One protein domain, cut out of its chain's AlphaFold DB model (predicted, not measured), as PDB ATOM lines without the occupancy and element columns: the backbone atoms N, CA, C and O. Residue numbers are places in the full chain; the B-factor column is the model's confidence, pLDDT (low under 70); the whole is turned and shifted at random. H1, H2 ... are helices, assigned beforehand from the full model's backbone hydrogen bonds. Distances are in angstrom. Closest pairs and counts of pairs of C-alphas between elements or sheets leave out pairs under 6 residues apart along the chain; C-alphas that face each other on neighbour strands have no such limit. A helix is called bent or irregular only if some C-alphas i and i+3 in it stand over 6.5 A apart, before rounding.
ATOM      1  N   HIS A  40     121.552  94.965  87.316       93.12
ATOM      2  CA  HIS A  40     120.698  96.081  86.895       93.12
ATOM      3  C   HIS A  40     119.431  96.222  87.759       93.12
ATOM      4  O   HIS A  40     119.004  97.343  88.030       93.12
ATOM      5  N   ILE A  41     118.862  95.116  88.263       95.19
ATOM      6  CA  ILE A  41     117.720  95.157  89.191       95.19
ATOM      7  C   ILE A  41     118.182  95.678  90.553       95.19
ATOM      8  O   ILE A  41     117.503  96.508  91.156       95.19
ATOM      9  N   LEU A  42     119.362  95.253  91.020       94.44
ATOM     10  CA  LEU A  42     119.947  95.777  92.257       94.44
ATOM     11  C   LEU A  42     120.192  97.290  92.154       94.44
ATOM     12  O   LEU A  42     119.771  98.023  93.043       94.44
ATOM     13  N   LEU A  43     120.774  97.772  91.050       93.88
ATOM     14  CA  LEU A  43     120.934  99.206  90.783       93.88
ATOM     15  C   LEU A  43     119.588  99.946  90.761       93.88
ATOM     16  O   LEU A  43     119.465 100.979  91.412       93.88
ATOM     17  N   HIS A  44     118.556  99.412  90.097       95.12
ATOM     18  CA  HIS A  44     117.217 100.015  90.096       95.12
ATOM     19  C   HIS A  44     116.620 100.119  91.512       95.12
ATOM     20  O   HIS A  44     116.042 101.146  91.869       95.12
ATOM     21  N   VAL A  45     116.784  99.088  92.349       93.94
ATOM     22  CA  VAL A  45     116.368  99.132  93.762       93.94
ATOM     23  C   VAL A  45     117.126 100.226  94.518       93.94
ATOM     24  O   VAL A  45     116.504 100.965  95.273       93.94
ATOM     25  N   VAL A  46     118.431 100.394  94.279       93.81
ATOM     26  CA  VAL A  46     119.231 101.470  94.894       93.81
ATOM     27  C   VAL A  46     118.747 102.851  94.440       93.81
ATOM     28  O   VAL A  46     118.474 103.693  95.294       93.81
ATOM     29  N   TYR A  47     118.530 103.077  93.140       94.38
ATOM     30  CA  TYR A  47     117.931 104.319  92.619       94.38
ATOM     31  C   TYR A  47     116.526 104.594  93.190       94.38
ATOM     32  O   TYR A  47     116.138 105.749  93.365       94.38
ATOM     33  N   SER A  48     115.783 103.545  93.555       93.19
ATOM     34  CA  SER A  48     114.473 103.647  94.215       93.19
ATOM     35  C   SER A  48     114.551 104.014  95.709       93.19
ATOM     36  O   SER A  48     113.515 104.262  96.318       93.19
ATOM     37  N   THR A  49     115.746 104.061  96.320       91.31
ATOM     38  CA  THR A  49     115.929 104.521  97.718       91.31
ATOM     39  C   THR A  49     116.123 106.035  97.855       91.31
ATOM     40  O   THR A  49     116.064 106.563  98.966       91.31
ATOM     41  N   PHE A  50     116.337 106.749  96.748       92.06
ATOM     42  CA  PHE A  50     116.488 108.205  96.747       92.06
ATOM     43  C   PHE A  50     115.127 108.917  96.834       92.06
ATOM     44  O   PHE A  50     114.113 108.366  96.399       92.06
ATOM     45  N   PRO A  51     115.065 110.140  97.395       87.75
ATOM     46  CA  PRO A  51     113.811 110.878  97.542       87.75
ATOM     47  C   PRO A  51     113.283 111.385  96.187       87.75
ATOM     48  O   PRO A  51     113.583 112.494  95.763       87.75
ATOM     49  N   GLN A  52     112.460 110.573  95.516       86.56
ATOM     50  CA  GLN A  52     111.860 110.901  94.210       86.56
ATOM     51  C   GLN A  52     110.664 111.873  94.288       86.56
ATOM     52  O   GLN A  52     110.206 112.364  93.261       86.56
ATOM     53  N   THR A  53     110.117 112.141  95.479       81.88
ATOM     54  CA  THR A  53     108.915 112.975  95.666       81.88
ATOM     55  C   THR A  53     109.224 114.464  95.458       81.88
ATOM     56  O   THR A  53     109.968 115.030  96.263       81.88
ATOM     57  N   PRO A  54     108.649 115.140  94.442       71.44
ATOM     58  CA  PRO A  54     109.077 116.487  94.086       71.44
ATOM     59  C   PRO A  54     108.406 117.607  94.892       71.44
ATOM     60  O   PRO A  54     108.920 118.710  94.856       71.44
ATOM     61  N   SER A  55     107.297 117.377  95.602       73.38
ATOM     62  CA  SER A  55     106.418 118.457  96.098       73.38
ATOM     63  C   SER A  55     106.723 119.000  97.504       73.38
ATOM     64  O   SER A  55     105.854 119.624  98.110       73.38
ATOM     65  N   ILE A  56     107.894 118.696  98.066       77.88
ATOM     66  CA  ILE A  56     108.402 119.268  99.322       77.88
ATOM     67  C   ILE A  56     109.902 119.486  99.103       77.88
ATOM     68  O   ILE A  56     110.679 118.531  99.130       77.88
ATOM     69  N   ASP A  57     110.286 120.715  98.760       65.19
ATOM     70  CA  ASP A  57     111.606 121.026  98.195       65.19
ATOM     71  C   ASP A  57     112.718 121.210  99.233       65.19
ATOM     72  O   ASP A  57     113.847 120.764  99.008       65.19
ATOM     73  N   HIS A  58     112.394 121.800 100.384       77.56
ATOM     74  CA  HIS A  58     113.348 122.008 101.473       77.56
ATOM     75  C   HIS A  58     113.917 120.665 101.965       77.56
ATOM     76  O   HIS A  58     113.176 119.715 102.227       77.56
ATOM     77  N   GLY A  59     115.246 120.571 102.058       86.44
ATOM     78  CA  GLY A  59     115.947 119.371 102.515       86.44
ATOM     79  C   GLY A  59     116.060 118.212 101.522       86.44
ATOM     80  O   GLY A  59     116.546 117.147 101.907       86.44
ATOM     81  N   LYS A  60     115.681 118.359 100.241       89.75
ATOM     82  CA  LYS A  60     115.898 117.294  99.231       89.75
ATOM     83  C   LYS A  60     117.367 116.878  99.113       89.75
ATOM     84  O   LYS A  60     117.665 115.682  99.163       89.75
ATOM     85  N   ILE A  61     118.270 117.853  98.969       91.81
ATOM     86  CA  ILE A  61     119.710 117.609  98.793       91.81
ATOM     87  C   ILE A  61     120.338 117.023 100.063       91.81
ATOM     88  O   ILE A  61     121.037 116.017  99.980       91.81
ATOM     89  N   GLU A  62     119.985 117.552 101.236       93.62
ATOM     90  CA  GLU A  62     120.409 117.022 102.535       93.62
ATOM     91  C   GLU A  62     119.959 115.570 102.714       93.62
ATOM     92  O   GLU A  62     120.720 114.695 103.118       93.62
ATOM     93  N   ARG A  63     118.700 115.269 102.368       92.62
ATOM     94  CA  ARG A  63     118.140 113.919 102.458       92.62
ATOM     95  C   ARG A  63     118.823 112.963 101.483       92.62
ATOM     96  O   ARG A  63     119.023 111.801 101.824       92.62
ATOM     97  N   GLN A  64     119.224 113.437 100.304       94.00
ATOM     98  CA  GLN A  64     120.052 112.680  99.366       94.00
ATOM     99  C   GLN A  64     121.460 112.425  99.927       94.00
ATOM    100  O   GLN A  64     121.892 111.272  99.922       94.00
ATOM    101  N   ARG A  65     122.145 113.438 100.472       95.12
ATOM    102  CA  ARG A  65     123.460 113.316 101.136       95.12
ATOM    103  C   ARG A  65     123.402 112.340 102.322       95.12
ATOM    104  O   ARG A  65     124.184 111.391 102.388       95.12
ATOM    105  N   LYS A  66     122.392 112.465 103.184       95.12
ATOM    106  CA  LYS A  66     122.122 111.571 104.327       95.12
ATOM    107  C   LYS A  66     121.801 110.134 103.877       95.12
ATOM    108  O   LYS A  66     122.277 109.182 104.502       95.12
ATOM    109  N   THR A  67     121.105 109.942 102.750       94.38
ATOM    110  CA  THR A  67     120.954 108.619 102.110       94.38
ATOM    111  C   THR A  67     122.290 108.078 101.591       94.38
ATOM    112  O   THR A  67     122.617 106.931 101.890       94.38
ATOM    113  N   LEU A  68     123.106 108.873 100.886       94.88
ATOM    114  CA  LEU A  68     124.438 108.457 100.411       94.88
ATOM    115  C   LEU A  68     125.335 108.016 101.583       94.88
ATOM    116  O   LEU A  68     125.962 106.957 101.512       94.88
ATOM    117  N   LEU A  69     125.323 108.750 102.701       95.50
ATOM    118  CA  LEU A  69     126.065 108.397 103.917       95.50
ATOM    119  C   LEU A  69     125.577 107.081 104.537       95.50
ATOM    120  O   LEU A  69     126.383 106.283 105.030       95.50
ATOM    121  N   TRP A  70     124.272 106.814 104.478       94.25
ATOM    122  CA  TRP A  70     123.713 105.529 104.888       94.25
ATOM    123  C   TRP A  70     124.137 104.382 103.953       94.25
ATOM    124  O   TRP A  70     124.492 103.312 104.462       94.25
ATOM    125  N   LEU A  71     124.170 104.600 102.628       93.06
ATOM    126  CA  LEU A  71     124.647 103.614 101.645       93.06
ATOM    127  C   LEU A  71     126.114 103.228 101.912       93.06
ATOM    128  O   LEU A  71     126.423 102.037 101.995       93.06
ATOM    129  N   VAL A  72     126.994 104.223 102.098       93.62
ATOM    130  CA  VAL A  72     128.433 104.041 102.384       93.62
ATOM    131  C   VAL A  72     128.655 103.199 103.644       93.62
ATOM    132  O   VAL A  72     129.423 102.233 103.624       93.62
ATOM    133  N   ASN A  73     127.988 103.550 104.748       91.75
ATOM    134  CA  ASN A  73     128.273 102.960 106.057       91.75
ATOM    135  C   ASN A  73     127.561 101.622 106.306       91.75
ATOM    136  O   ASN A  73     128.134 100.723 106.923       91.75
ATOM    137  N   SER A  74     126.312 101.469 105.857       87.25
ATOM    138  CA  SER A  74     125.454 100.358 106.303       87.25
ATOM    139  C   SER A  74     125.564  99.109 105.429       87.25
ATOM    140  O   SER A  74     125.431  97.987 105.920       87.25
ATOM    141  N   LEU A  75     125.788  99.273 104.122       81.56
ATOM    142  CA  LEU A  75     125.502  98.207 103.155       81.56
ATOM    143  C   LEU A  75     126.594  97.149 103.010       81.56
ATOM    144  O   LEU A  75     126.295  96.030 102.589       81.56
ATOM    145  N   ARG A  76     127.814  97.442 103.480       80.00
ATOM    146  CA  ARG A  76     128.887  96.444 103.667       80.00
ATOM    147  C   ARG A  76     128.450  95.249 104.528       80.00
ATOM    148  O   ARG A  76     129.050  94.186 104.426       80.00
ATOM    149  N   LEU A  77     127.409  95.412 105.350       82.81
ATOM    150  CA  LEU A  77     126.895  94.394 106.272       82.81
ATOM    151  C   LEU A  77     125.679  93.607 105.748       82.81
ATOM    152  O   LEU A  77     125.234  92.690 106.435       82.81
ATOM    153  N   VAL A  78     125.108  93.967 104.590       85.50
ATOM    154  CA  VAL A  78     123.815  93.421 104.126       85.50
ATOM    155  C   VAL A  78     123.990  92.324 103.076       85.50
ATOM    156  O   VAL A  78     123.514  91.207 103.261       85.50
ATOM    157  N   ASN A  79     124.641  92.631 101.951       90.94
ATOM    158  CA  ASN A  79     124.802  91.702 100.831       90.94
ATOM    159  C   ASN A  79     125.937  92.175  99.904       90.94
ATOM    160  O   ASN A  79     126.007  93.359  99.580       90.94
ATOM    161  N   ARG A  80     126.805  91.261  99.442       90.75
ATOM    162  CA  ARG A  80     127.959  91.606  98.588       90.75
ATOM    163  C   ARG A  80     127.547  92.180  97.227       90.75
ATOM    164  O   ARG A  80     128.129  93.175  96.809       90.75
ATOM    165  N   SER A  81     126.552  91.597  96.561       90.81
ATOM    166  CA  SER A  81     126.042  92.077  95.266       90.81
ATOM    167  C   SER A  81     125.407  93.466  95.399       90.81
ATOM    168  O   SER A  81     125.632  94.335  94.561       90.81
ATOM    169  N   PHE A  82     124.682  93.711  96.498       90.62
ATOM    170  CA  PHE A  82     124.097  95.024  96.793       90.62
ATOM    171  C   PHE A  82     125.163  96.077  97.136       90.62
ATOM    172  O   PHE A  82     125.109  97.187  96.619       90.62
ATOM    173  N   TYR A  83     126.186  95.722  97.927       92.25
ATOM    174  CA  TYR A  83     127.340  96.596  98.171       92.25
ATOM    175  C   TYR A  83     128.052  96.974  96.865       92.25
ATOM    176  O   TYR A  83     128.355  98.145  96.660       92.25
ATOM    177  N   ILE A  84     128.266  96.014  95.957       91.31
ATOM    178  CA  ILE A  84     128.855  96.274  94.636       91.31
ATOM    179  C   ILE A  84     127.996  97.275  93.848       91.31
ATOM    180  O   ILE A  84     128.528  98.288  93.397       91.31
ATOM    181  N   ALA A  85     126.678  97.063  93.750       92.50
ATOM    182  CA  ALA A  85     125.765  97.990  93.072       92.50
ATOM    183  C   ALA A  85     125.814  99.416  93.664       92.50
ATOM    184  O   ALA A  85     125.939 100.390  92.923       92.50
ATOM    185  N   CYS A  86     125.797  99.551  94.993       93.00
ATOM    186  CA  CYS A  86     125.889 100.858  95.648       93.00
ATOM    187  C   CYS A  86     127.250 101.529  95.460       93.00
ATOM    188  O   CYS A  86     127.299 102.739  95.258       93.00
ATOM    189  N   MET A  87     128.351 100.770  95.482       93.44
ATOM    190  CA  MET A  87     129.675 101.324  95.202       93.44
ATOM    191  C   MET A  87     129.830 101.737  93.737       93.44
ATOM    192  O   MET A  87     130.502 102.729  93.485       93.44
ATOM    193  N   HIS A  88     129.195 101.055  92.777       92.62
ATOM    194  CA  HIS A  88     129.141 101.544  91.394       92.62
ATOM    195  C   HIS A  88     128.435 102.899  91.307       92.62
ATOM    196  O   HIS A  88     128.995 103.818  90.711       92.62
ATOM    197  N   LEU A  89     127.269 103.051  91.951       94.25
ATOM    198  CA  LEU A  89     126.564 104.333  92.003       94.25
ATOM    199  C   LEU A  89     127.438 105.421  92.644       94.25
ATOM    200  O   LEU A  89     127.764 106.401  91.981       94.25
ATOM    201  N   LEU A  90     127.885 105.211  93.884       95.38
ATOM    202  CA  LEU A  90     128.710 106.163  94.635       95.38
ATOM    203  C   LEU A  90     129.963 106.586  93.854       95.38
ATOM    204  O   LEU A  90     130.263 107.774  93.770       95.38
ATOM    205  N   ARG A  91     130.667 105.632  93.233       94.44
ATOM    206  CA  ARG A  91     131.827 105.933  92.388       94.44
ATOM    207  C   ARG A  91     131.435 106.747  91.161       94.44
ATOM    208  O   ARG A  91     132.100 107.734  90.893       94.44
ATOM    209  N   SER A  92     130.360 106.397  90.452       94.31
ATOM    210  CA  SER A  92     129.911 107.167  89.282       94.31
ATOM    211  C   SER A  92     129.502 108.605  89.628       94.31
ATOM    212  O   SER A  92     129.796 109.516  88.862       94.31
ATOM    213  N   THR A  93     128.906 108.827  90.806       94.94
ATOM    214  CA  THR A  93     128.522 110.161  91.295       94.94
ATOM    215  C   THR A  93     129.735 111.011  91.676       94.94
ATOM    216  O   THR A  93     129.787 112.186  91.330       94.94
ATOM    217  N   TYR A  94     130.717 110.433  92.375       96.12
ATOM    218  CA  TYR A  94     131.853 111.180  92.932       96.12
ATOM    219  C   TYR A  94     133.135 111.138  92.079       96.12
ATOM    220  O   TYR A  94     134.082 111.855  92.394       96.12
ATOM    221  N   LEU A  95     133.191 110.354  90.994       94.50
ATOM    222  CA  LEU A  95     134.371 110.263  90.120       94.50
ATOM    223  C   LEU A  95     134.822 111.620  89.541       94.50
ATOM    224  O   LEU A  95     136.026 111.869  89.602       94.50
ATOM    225  N   PRO A  96     133.944 112.523  89.052       95.31
ATOM    226  CA  PRO A  96     134.392 113.820  88.532       95.31
ATOM    227  C   PRO A  96     135.069 114.685  89.606       95.31
ATOM    228  O   PRO A  96     136.113 115.282  89.358       95.31
ATOM    229  N   ALA A  97     134.516 114.688  90.826       95.06
ATOM    230  CA  ALA A  97     135.065 115.411  91.975       95.06
ATOM    231  C   ALA A  97     136.331 114.754  92.561       95.06
ATOM    232  O   ALA A  97     137.139 115.425  93.191       95.06
ATOM    233  N   TYR A  98     136.522 113.447  92.350       94.75
ATOM    234  CA  TYR A  98     137.796 112.783  92.623       94.75
ATOM    235  C   TYR A  98     138.849 113.211  91.594       94.75
ATOM    236  O   TYR A  98     139.939 113.630  91.969       94.75
ATOM    237  N   GLN A  99     138.509 113.153  90.301       92.56
ATOM    238  CA  GLN A  99     139.416 113.439  89.186       92.56
ATOM    239  C   GLN A  99     139.958 114.874  89.189       92.56
ATOM    240  O   GLN A  99     141.123 115.058  88.847       92.56
ATOM    241  N   SER A 100     139.173 115.870  89.615       93.31
ATOM    242  CA  SER A 100     139.640 117.260  89.744       93.31
ATOM    243  C   SER A 100     140.660 117.483  90.870       93.31
ATOM    244  O   SER A 100     141.385 118.475  90.838       93.31
ATOM    245  N   LEU A 101     140.742 116.572  91.847       92.38
ATOM    246  CA  LEU A 101     141.673 116.640  92.980       92.38
ATOM    247  C   LEU A 101     142.933 115.774  92.786       92.38
ATOM    248  O   LEU A 101     143.911 115.940  93.516       92.38
ATOM    249  N   ILE A 102     142.946 114.880  91.789       90.88
ATOM    250  CA  ILE A 102     144.147 114.122  91.413       90.88
ATOM    251  C   ILE A 102     145.195 115.086  90.853       90.88
ATOM    252  O   ILE A 102     145.017 115.652  89.775       90.88
ATOM    253  N   ARG A 103     146.346 115.206  91.521       86.25
ATOM    254  CA  ARG A 103     147.474 115.988  90.995       86.25
ATOM    255  C   ARG A 103     148.196 115.211  89.880       86.25
ATOM    256  O   ARG A 103     148.696 114.108  90.136       86.25
ATOM    257  N   PRO A 104     148.335 115.755  88.656       82.06
ATOM    258  CA  PRO A 104     149.292 115.231  87.683       82.06
ATOM    259  C   PRO A 104     150.715 115.254  88.280       82.06
ATOM    260  O   PRO A 104     151.041 116.196  89.003       82.06
ATOM    261  N   PRO A 105     151.579 114.255  88.014       77.31
ATOM    262  CA  PRO A 105     151.416 113.136  87.082       77.31
ATOM    263  C   PRO A 105     150.825 111.856  87.712       77.31
ATOM    264  O   PRO A 105     150.865 110.798  87.087       77.31
ATOM    265  N   TYR A 106     150.315 111.898  88.949       68.69
ATOM    266  CA  TYR A 106     150.025 110.684  89.730       68.69
ATOM    267  C   TYR A 106     148.779 109.905  89.299       68.69
ATOM    268  O   TYR A 106     148.634 108.747  89.695       68.69
ATOM    269  N   SER A 107     147.943 110.484  88.435       63.75
ATOM    270  CA  SER A 107     146.771 109.829  87.850       63.75
ATOM    271  C   SER A 107     147.102 108.459  87.237       63.75
ATOM    272  O   SER A 107     147.916 108.341  86.312       63.75
ATOM    273  N   SER A 108     146.447 107.406  87.731       60.50
ATOM    274  CA  SER A 108     145.920 106.387  86.822       60.50
ATOM    275  C   SER A 108     144.466 106.718  86.518       60.50
ATOM    276  O   SER A 108     143.772 107.339  87.317       60.50
ATOM    277  N   ASP A 109     143.964 106.166  85.420       67.69
ATOM    278  CA  ASP A 109     142.544 105.857  85.336       67.69
ATOM    279  C   ASP A 109     142.172 104.864  86.471       67.69
ATOM    280  O   ASP A 109     142.708 103.744  86.494       67.69
ATOM    281  N   PRO A 110     141.293 105.237  87.431       66.44
ATOM    282  CA  PRO A 110     140.856 104.342  88.502       66.44
ATOM    283  C   PRO A 110     139.968 103.194  87.992       66.44
ATOM    284  O   PRO A 110     139.695 102.267  88.756       66.44
ATOM    285  N   PHE A 111     139.555 103.228  86.718       65.25
ATOM    286  CA  PHE A 111     138.837 102.174  86.003       65.25
ATOM    287  C   PHE A 111     139.528 101.906  84.656       65.25
ATOM    288  O   PHE A 111     139.059 102.415  83.649       65.25
ATOM    289  N   PRO A 112     140.612 101.109  84.588       59.81
ATOM    290  CA  PRO A 112     141.482 100.969  83.420       59.81
ATOM    291  C   PRO A 112     140.782 100.211  82.283       59.81
ATOM    292  O   PRO A 112     141.073  99.054  81.989       59.81
ATOM    293  N   ILE A 139     142.392  94.191  93.182       54.62
ATOM    294  CA  ILE A 139     141.985  95.423  93.870       54.62
ATOM    295  C   ILE A 139     143.067  96.446  93.518       54.62
ATOM    296  O   ILE A 139     144.186  96.348  94.033       54.62
ATOM    297  N   GLN A 140     142.758  97.340  92.578       71.06
ATOM    298  CA  GLN A 140     143.564  98.520  92.330       71.06
ATOM    299  C   GLN A 140     143.534  99.312  93.619       71.06
ATOM    300  O   GLN A 140     142.468  99.608  94.170       71.06
ATOM    301  N   ARG A 141     144.711  99.621  94.135       85.38
ATOM    302  CA  ARG A 141     144.819 100.302  95.416       85.38
ATOM    303  C   ARG A 141     144.273 101.720  95.296       85.38
ATOM    304  O   ARG A 141     143.673 102.211  96.242       85.38
ATOM    305  N   GLU A 142     144.334 102.305  94.101       85.62
ATOM    306  CA  GLU A 142     143.657 103.560  93.772       85.62
ATOM    307  C   GLU A 142     142.123 103.482  93.864       85.62
ATOM    308  O   GLU A 142     141.509 104.420  94.359       85.62
ATOM    309  N   THR A 143     141.474 102.355  93.539       89.62
ATOM    310  CA  THR A 143     140.028 102.202  93.809       89.62
ATOM    311  C   THR A 143     139.736 102.208  95.316       89.62
ATOM    312  O   THR A 143     138.676 102.666  95.731       89.62
ATOM    313  N   VAL A 144     140.677 101.770  96.163       91.56
ATOM    314  CA  VAL A 144     140.564 101.912  97.629       91.56
ATOM    315  C   VAL A 144     140.774 103.369  98.066       91.56
ATOM    316  O   VAL A 144     140.168 103.794  99.047       91.56
ATOM    317  N   ILE A 145     141.577 104.154  97.339       94.00
ATOM    318  CA  ILE A 145     141.706 105.604  97.557       94.00
ATOM    319  C   ILE A 145     140.415 106.326  97.151       94.00
ATOM    320  O   ILE A 145     139.912 107.117  97.942       94.00
ATOM    321  N   LEU A 146     139.812 105.990  96.008       94.69
ATOM    322  CA  LEU A 146     138.489 106.481  95.600       94.69
ATOM    323  C   LEU A 146     137.395 106.095  96.617       94.69
ATOM    324  O   LEU A 146     136.609 106.945  97.025       94.69
ATOM    325  N   ASP A 147     137.374 104.851  97.106       94.62
ATOM    326  CA  ASP A 147     136.426 104.410  98.144       94.62
ATOM    327  C   ASP A 147     136.616 105.158  99.479       94.62
ATOM    328  O   ASP A 147     135.644 105.377 100.206       94.62
ATOM    329  N   ARG A 148     137.851 105.560  99.813       95.25
ATOM    330  CA  ARG A 148     138.156 106.423 100.968       95.25
ATOM    331  C   ARG A 148     137.725 107.867 100.719       95.25
ATOM    332  O   ARG A 148     137.100 108.444 101.599       95.25
ATOM    333  N   PHE A 149     137.998 108.416  99.536       96.44
ATOM    334  CA  PHE A 149     137.564 109.753  99.128       96.44
ATOM    335  C   PHE A 149     136.045 109.894  99.229       96.44
ATOM    336  O   PHE A 149     135.565 110.816  99.878       96.44
ATOM    337  N   ILE A 150     135.295 108.930  98.685       96.62
ATOM    338  CA  ILE A 150     133.832 108.859  98.796       96.62
ATOM    339  C   ILE A 150     133.403 108.860 100.267       96.62
ATOM    340  O   ILE A 150     132.536 109.636 100.652       96.62
ATOM    341  N   ALA A 151     134.016 108.022 101.109       96.06
ATOM    342  CA  ALA A 151     133.654 107.933 102.523       96.06
ATOM    343  C   ALA A 151     133.978 109.206 103.330       96.06
ATOM    344  O   ALA A 151     133.300 109.473 104.322       96.06
ATOM    345  N   LEU A 152     134.982 109.987 102.914       96.25
ATOM    346  CA  LEU A 152     135.264 111.311 103.469       96.25
ATOM    347  C   LEU A 152     134.283 112.357 102.927       96.25
ATOM    348  O   LEU A 152     133.594 112.988 103.721       96.25
ATOM    349  N   LYS A 153     134.147 112.502 101.602       96.69
ATOM    350  CA  LYS A 153     133.325 113.564 101.003       96.69
ATOM    351  C   LYS A 153     131.844 113.420 101.340       96.69
ATOM    352  O   LYS A 153     131.248 114.386 101.788       96.69
ATOM    353  N   VAL A 154     131.282 112.211 101.273       96.44
ATOM    354  CA  VAL A 154     129.885 111.942 101.671       96.44
ATOM    355  C   VAL A 154     129.636 112.238 103.159       96.44
ATOM    356  O   VAL A 154     128.523 112.591 103.541       96.44
ATOM    357  N   ARG A 155     130.651 112.086 104.021       96.38
ATOM    358  CA  ARG A 155     130.553 112.457 105.440       96.38
ATOM    359  C   ARG A 155     130.609 113.969 105.623       96.38
ATOM    360  O   ARG A 155     129.821 114.495 106.399       96.38
ATOM    361  N   GLU A 156     131.522 114.633 104.923       96.69
ATOM    362  CA  GLU A 156     131.702 116.080 105.008       96.69
ATOM    363  C   GLU A 156     130.478 116.821 104.449       96.69
ATOM    364  O   GLU A 156     129.953 117.701 105.119       96.69
ATOM    365  N   ASP A 157     129.936 116.368 103.310       95.56
ATOM    366  CA  ASP A 157     128.694 116.877 102.708       95.56
ATOM    367  C   ASP A 157     127.524 116.877 103.718       95.56
ATOM    368  O   ASP A 157     126.776 117.846 103.795       95.56
ATOM    369  N   VAL A 158     127.390 115.814 104.525       96.50
ATOM    370  CA  VAL A 158     126.353 115.706 105.571       96.50
ATOM    371  C   VAL A 158     126.690 116.509 106.828       96.50
ATOM    372  O   VAL A 158     125.782 116.966 107.514       96.50
ATOM    373  N   PHE A 159     127.966 116.695 107.163       95.75
ATOM    374  CA  PHE A 159     128.356 117.520 108.311       95.75
ATOM    375  C   PHE A 159     128.161 119.018 108.041       95.75
ATOM    376  O   PHE A 159     127.795 119.735 108.969       95.75
ATOM    377  N   VAL A 160     128.312 119.459 106.788       95.75
ATOM    378  CA  VAL A 160     127.874 120.788 106.332       95.75
ATOM    379  C   VAL A 160     126.344 120.913 106.422       95.75
ATOM    380  O   VAL A 160     125.857 121.910 106.944       95.75
ATOM    381  N   ASP A 161     125.576 119.891 106.008       94.75
ATOM    382  CA  ASP A 161     124.102 119.888 106.148       94.75
ATOM    383  C   ASP A 161     123.616 119.922 107.615       94.75
ATOM    384  O   ASP A 161     122.534 120.430 107.896       94.75
ATOM    385  N   ASP A 162     124.345 119.288 108.540       94.88
ATOM    386  CA  ASP A 162     123.941 119.128 109.948       94.88
ATOM    387  C   ASP A 162     124.478 120.240 110.875       94.88
ATOM    388  O   ASP A 162     124.095 120.285 112.048       94.88
ATOM    389  N   SER A 163     125.385 121.111 110.408       95.00
ATOM    390  CA  SER A 163     126.038 122.125 111.248       95.00
ATOM    391  C   SER A 163     126.698 123.253 110.443       95.00
ATOM    392  O   SER A 163     127.803 123.088 109.933       95.00
ATOM    393  N   GLU A 164     126.128 124.460 110.490       91.81
ATOM    394  CA  GLU A 164     126.736 125.695 109.950       91.81
ATOM    395  C   GLU A 164     128.129 126.008 110.542       91.81
ATOM    396  O   GLU A 164     128.964 126.633 109.897       91.81
ATOM    397  N   LEU A 165     128.408 125.538 111.766       94.50
ATOM    398  CA  LEU A 165     129.708 125.673 112.441       94.50
ATOM    399  C   LEU A 165     130.714 124.562 112.076       94.50
ATOM    400  O   LEU A 165     131.768 124.448 112.708       94.50
ATOM    401  N   HIS A 166     130.400 123.694 111.108       93.44
ATOM    402  CA  HIS A 166     131.322 122.649 110.659       93.44
ATOM    403  C   HIS A 166     132.353 123.242 109.692       93.44
ATOM    404  O   HIS A 166     132.092 123.424 108.507       93.44
ATOM    405  N   LEU A 167     133.551 123.518 110.215       91.50
ATOM    406  CA  LEU A 167     134.730 123.803 109.399       91.50
ATOM    407  C   LEU A 167     135.140 122.534 108.636       91.50
ATOM    408  O   LEU A 167     135.327 121.478 109.258       91.50
ATOM    409  N   GLU A 168     135.294 122.643 107.313       90.88
ATOM    410  CA  GLU A 168     135.790 121.545 106.477       90.88
ATOM    411  C   GLU A 168     137.191 121.080 106.925       90.88
ATOM    412  O   GLU A 168     137.931 121.786 107.614       90.88
ATOM    413  N   ARG A 169     137.528 119.825 106.609       92.88
ATOM    414  CA  ARG A 169     138.835 119.221 106.916       92.88
ATOM    415  C   ARG A 169     139.600 118.893 105.647       92.88
ATOM    416  O   ARG A 169     139.837 117.723 105.336       92.88
ATOM    417  N   GLU A 170     140.025 119.926 104.932       93.38
ATOM    418  CA  GLU A 170     140.810 119.824 103.699       93.38
ATOM    419  C   GLU A 170     142.092 119.008 103.912       93.38
ATOM    420  O   GLU A 170     142.475 118.237 103.033       93.38
ATOM    421  N   ASP A 171     142.702 119.074 105.103       94.62
ATOM    422  CA  ASP A 171     143.858 118.249 105.481       94.62
ATOM    423  C   ASP A 171     143.598 116.735 105.332       94.62
ATOM    424  O   ASP A 171     144.495 115.999 104.925       94.62
ATOM    425  N   MET A 172     142.371 116.247 105.568       94.19
ATOM    426  CA  MET A 172     142.045 114.823 105.378       94.19
ATOM    427  C   MET A 172     142.012 114.416 103.899       94.19
ATOM    428  O   MET A 172     142.322 113.269 103.564       94.19
ATOM    429  N   PHE A 173     141.647 115.340 103.008       95.69
ATOM    430  CA  PHE A 173     141.724 115.134 101.562       95.69
ATOM    431  C   PHE A 173     143.171 115.266 101.083       95.69
ATOM    432  O   PHE A 173     143.654 114.416 100.338       95.69
ATOM    433  N   LYS A 174     143.893 116.275 101.573       94.75
ATOM    434  CA  LYS A 174     145.317 116.493 101.316       94.75
ATOM    435  C   LYS A 174     146.151 115.264 101.677       94.75
ATOM    436  O   LYS A 174     146.864 114.777 100.813       94.75
ATOM    437  N   ASP A 175     145.990 114.678 102.864       94.94
ATOM    438  CA  ASP A 175     146.673 113.429 103.239       94.94
ATOM    439  C   ASP A 175     146.335 112.254 102.306       94.94
ATOM    440  O   ASP A 175     147.190 111.419 101.986       94.94
ATOM    441  N   LEU A 176     145.090 112.183 101.831       95.12
ATOM    442  CA  LEU A 176     144.660 111.144 100.904       95.12
ATOM    443  C   LEU A 176     145.350 111.277  99.532       95.12
ATOM    444  O   LEU A 176     145.759 110.262  98.965       95.12
ATOM    445  N   PHE A 177     145.516 112.497  99.017       94.38
ATOM    446  CA  PHE A 177     146.133 112.758  97.711       94.38
ATOM    447  C   PHE A 177     147.666 112.906  97.756       94.38
ATOM    448  O   PHE A 177     148.328 112.490  96.810       94.38
ATOM    449  N   ASP A 178     148.247 113.412  98.847       93.88
ATOM    450  CA  ASP A 178     149.699 113.604  98.997       93.88
ATOM    451  C   ASP A 178     150.421 112.342  99.488       93.88
ATOM    452  O   ASP A 178     151.549 112.077  99.071       93.88
ATOM    453  N   HIS A 179     149.773 111.514 100.317       93.62
ATOM    454  CA  HIS A 179     150.391 110.308 100.880       93.62
ATOM    455  C   HIS A 179     149.768 109.007 100.357       93.62
ATOM    456  O   HIS A 179     150.486 108.085  99.953       93.62
ATOM    457  N   ALA A 180     148.436 108.893 100.355       93.31
ATOM    458  CA  ALA A 180     147.788 107.611 100.070       93.31
ATOM    459  C   ALA A 180     147.699 107.287  98.566       93.31
ATOM    460  O   ALA A 180     147.946 106.138  98.189       93.31
ATOM    461  N   GLN A 181     147.412 108.269  97.698       91.75
ATOM    462  CA  GLN A 181     147.385 108.065  96.242       91.75
ATOM    463  C   GLN A 181     148.766 107.685  95.670       91.75
ATOM    464  O   GLN A 181     148.829 106.660  94.987       91.75
ATOM    465  N   PRO A 182     149.887 108.379  95.968       91.94
ATOM    466  CA  PRO A 182     151.188 108.022  95.400       91.94
ATOM    467  C   PRO A 182     151.677 106.650  95.880       91.94
ATOM    468  O   PRO A 182     152.238 105.892  95.088       91.94
ATOM    469  N   LYS A 183     151.388 106.272  97.138       92.94
ATOM    470  CA  LYS A 183     151.650 104.914  97.642       92.94
ATOM    471  C   LYS A 183     150.849 103.864  96.868       92.94
ATOM    472  O   LYS A 183     151.435 102.914  96.358       92.94
ATOM    473  N   ALA A 184     149.535 104.048  96.737       91.31
ATOM    474  CA  ALA A 184     148.672 103.133  95.992       91.31
ATOM    475  C   ALA A 184     149.112 102.985  94.522       91.31
ATOM    476  O   ALA A 184     149.188 101.869  94.006       91.31
ATOM    477  N   ARG A 185     149.471 104.105  93.880       88.25
ATOM    478  CA  ARG A 185     149.996 104.172  92.511       88.25
ATOM    479  C   ARG A 185     151.305 103.398  92.364       88.25
ATOM    480  O   ARG A 185     151.421 102.580  91.453       88.25
ATOM    481  N   LEU A 186     152.267 103.608  93.265       90.44
ATOM    482  CA  LEU A 186     153.546 102.891  93.277       90.44
ATOM    483  C   LEU A 186     153.343 101.382  93.459       90.44
ATOM    484  O   LEU A 186     153.931 100.587  92.731       90.44
ATOM    485  N   GLU A 187     152.482 100.980  94.390       90.69
ATOM    486  CA  GLU A 187     152.184  99.574  94.671       90.69
ATOM    487  C   GLU A 187     151.490  98.864  93.487       90.69
ATOM    488  O   GLU A 187     151.804  97.706  93.197       90.69
ATOM    489  N   ASP A 188     150.596  99.547  92.761       87.00
ATOM    490  CA  ASP A 188     149.984  99.013  91.534       87.00
ATOM    491  C   ASP A 188     150.958  99.004  90.339       87.00
ATOM    492  O   ASP A 188     150.911  98.073  89.531       87.00
ATOM    493  N   LEU A 189     151.886  99.964  90.232       87.06
ATOM    494  CA  LEU A 189     152.962  99.938  89.228       87.06
ATOM    495  C   LEU A 189     153.943  98.785  89.484       87.06
ATOM    496  O   LEU A 189     154.215  98.007  88.569       87.06
ATOM    497  N   VAL A 190     154.415  98.616  90.724       90.75
ATOM    498  CA  VAL A 190     155.278  97.492  91.134       90.75
ATOM    499  C   VAL A 190     154.589  96.154  90.861       90.75
ATOM    500  O   VAL A 190     155.229  95.243  90.340       90.75
ATOM    501  N   ARG A 191     153.275  96.040  91.109       86.88
ATOM    502  CA  ARG A 191     152.489  94.866  90.701       86.88
ATOM    503  C   ARG A 191     152.493  94.672  89.180       86.88
ATOM    504  O   ARG A 191     152.803  93.574  88.731       86.88
ATOM    505  N   ARG A 192     152.147  95.694  88.385       84.69
ATOM    506  CA  ARG A 192     152.054  95.587  86.913       84.69
ATOM    507  C   ARG A 192     153.384  95.161  86.282       84.69
ATOM    508  O   ARG A 192     153.395  94.231  85.480       84.69
ATOM    509  N   TYR A 193     154.492  95.790  86.670       88.88
ATOM    510  CA  TYR A 193     155.817  95.421  86.168       88.88
ATOM    511  C   TYR A 193     156.289  94.076  86.730       88.88
ATOM    512  O   TYR A 193     156.697  93.218  85.959       88.88
ATOM    513  N   GLY A 194     156.156  93.830  88.036       89.69
ATOM    514  CA  GLY A 194     156.584  92.568  88.644       89.69
ATOM    515  C   GLY A 194     155.856  91.338  88.090       89.69
ATOM    516  O   GLY A 194     156.477  90.290  87.952       89.69
ATOM    517  N   VAL A 195     154.579  91.456  87.712       86.62
ATOM    518  CA  VAL A 195     153.849  90.388  86.999       86.62
ATOM    519  C   VAL A 195     154.395  90.192  85.581       86.62
ATOM    520  O   VAL A 195     154.570  89.055  85.152       86.62
ATOM    521  N   ARG A 196     154.707  91.279  84.858       86.06
ATOM    522  CA  ARG A 196     155.272  91.221  83.498       86.06
ATOM    523  C   ARG A 196     156.656  90.563  83.467       86.06
ATOM    524  O   ARG A 196     156.908  89.755  82.583       86.06
ATOM    525  N   GLU A 197     157.514  90.869  84.441       91.06
ATOM    526  CA  GLU A 197     158.851  90.266  84.574       91.06
ATOM    527  C   GLU A 197     158.836  88.870  85.239       91.06
ATOM    528  O   GLU A 197     159.893  88.303  85.504       91.06
ATOM    529  N   GLY A 198     157.664  88.314  85.584       88.31
ATOM    530  CA  GLY A 198     157.543  87.017  86.271       88.31
ATOM    531  C   GLY A 198     158.003  86.997  87.739       88.31
ATOM    532  O   GLY A 198     158.028  85.940  88.366       88.31
TER     533      GLY A 198
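What this domain is: This is residues 40 to 112 and 139 to 198 of the 806 residues of an uncharacterized protein of Leucoagaricus sp. SymC.cos (UniProt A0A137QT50). The longest helix, H5, gently bent, folds back along H4 as a hairpin and runs on past it, while H2 and H3 cross H4 as well and H1 packs on H3. Residues 53 to 58 stick out, and so do residues 192 to 198, of which 192 to 196 belong to H5. The printed part has 133 residues with five named helices, H1 to H5 along the chain, and no named strand: all helix. It is only just compact, close to loose, with a radius of gyration of the C-alphas of 17.0 A, and spans 60 by 39 by 24 A.

How they stand to each other: H5, residues 170 to 196, is one helix by its hydrogen bonds but bent, C-alphas 178 and 181 being 6.6 A apart; its arms are H5a, 170 to 178, and H5b, 181 to 196. H5a and H4, residues 141 to 162, form a hairpin at 8 degrees, closest at C-alphas 145 and 176, 7.1 A. H5b touches H4 with residues 181 to 188 alone, closest at C-alphas 141 and 184, 4.8 A. With residues 151 to 161 alone H4 touches H2, residues 60 to 77, at a steep tilt of 44 degrees, closest at C-alphas 69 and 154, 5.7 A. With residues 146 to 150 alone it touches H3, residues 80 to 99, about perpendicular at 80 degrees, closest at C-alphas 94 and 150, 6.6 A. H1, residues 40 to 47, touches H3's residues 81 to 89 alone, closest at C-alphas 43 and 85, 5.5 A. Every O i to N i+4 pair is within hydrogen-bond range in H1, H5a and H5b, against 11 of 14 in H2, 14 of 16 in H3 and 16 of 18 in H4.

Where its parts are: H1 begins at C-alpha 40, (120.698, 96.081, 86.895). H2 and H3 each measure 26.4 A, H4 31.6 A and H5b 22.5 A, ending at C-alpha 196, (155.272, 91.221, 83.498).

The domain as a whole: Residues 113 to 138 are not printed, and C-alphas 112 and 139 are 11.8 A apart. The link H1 to H2 is long. Residues 57, 106 to 112 and 139 have pLDDT under 70.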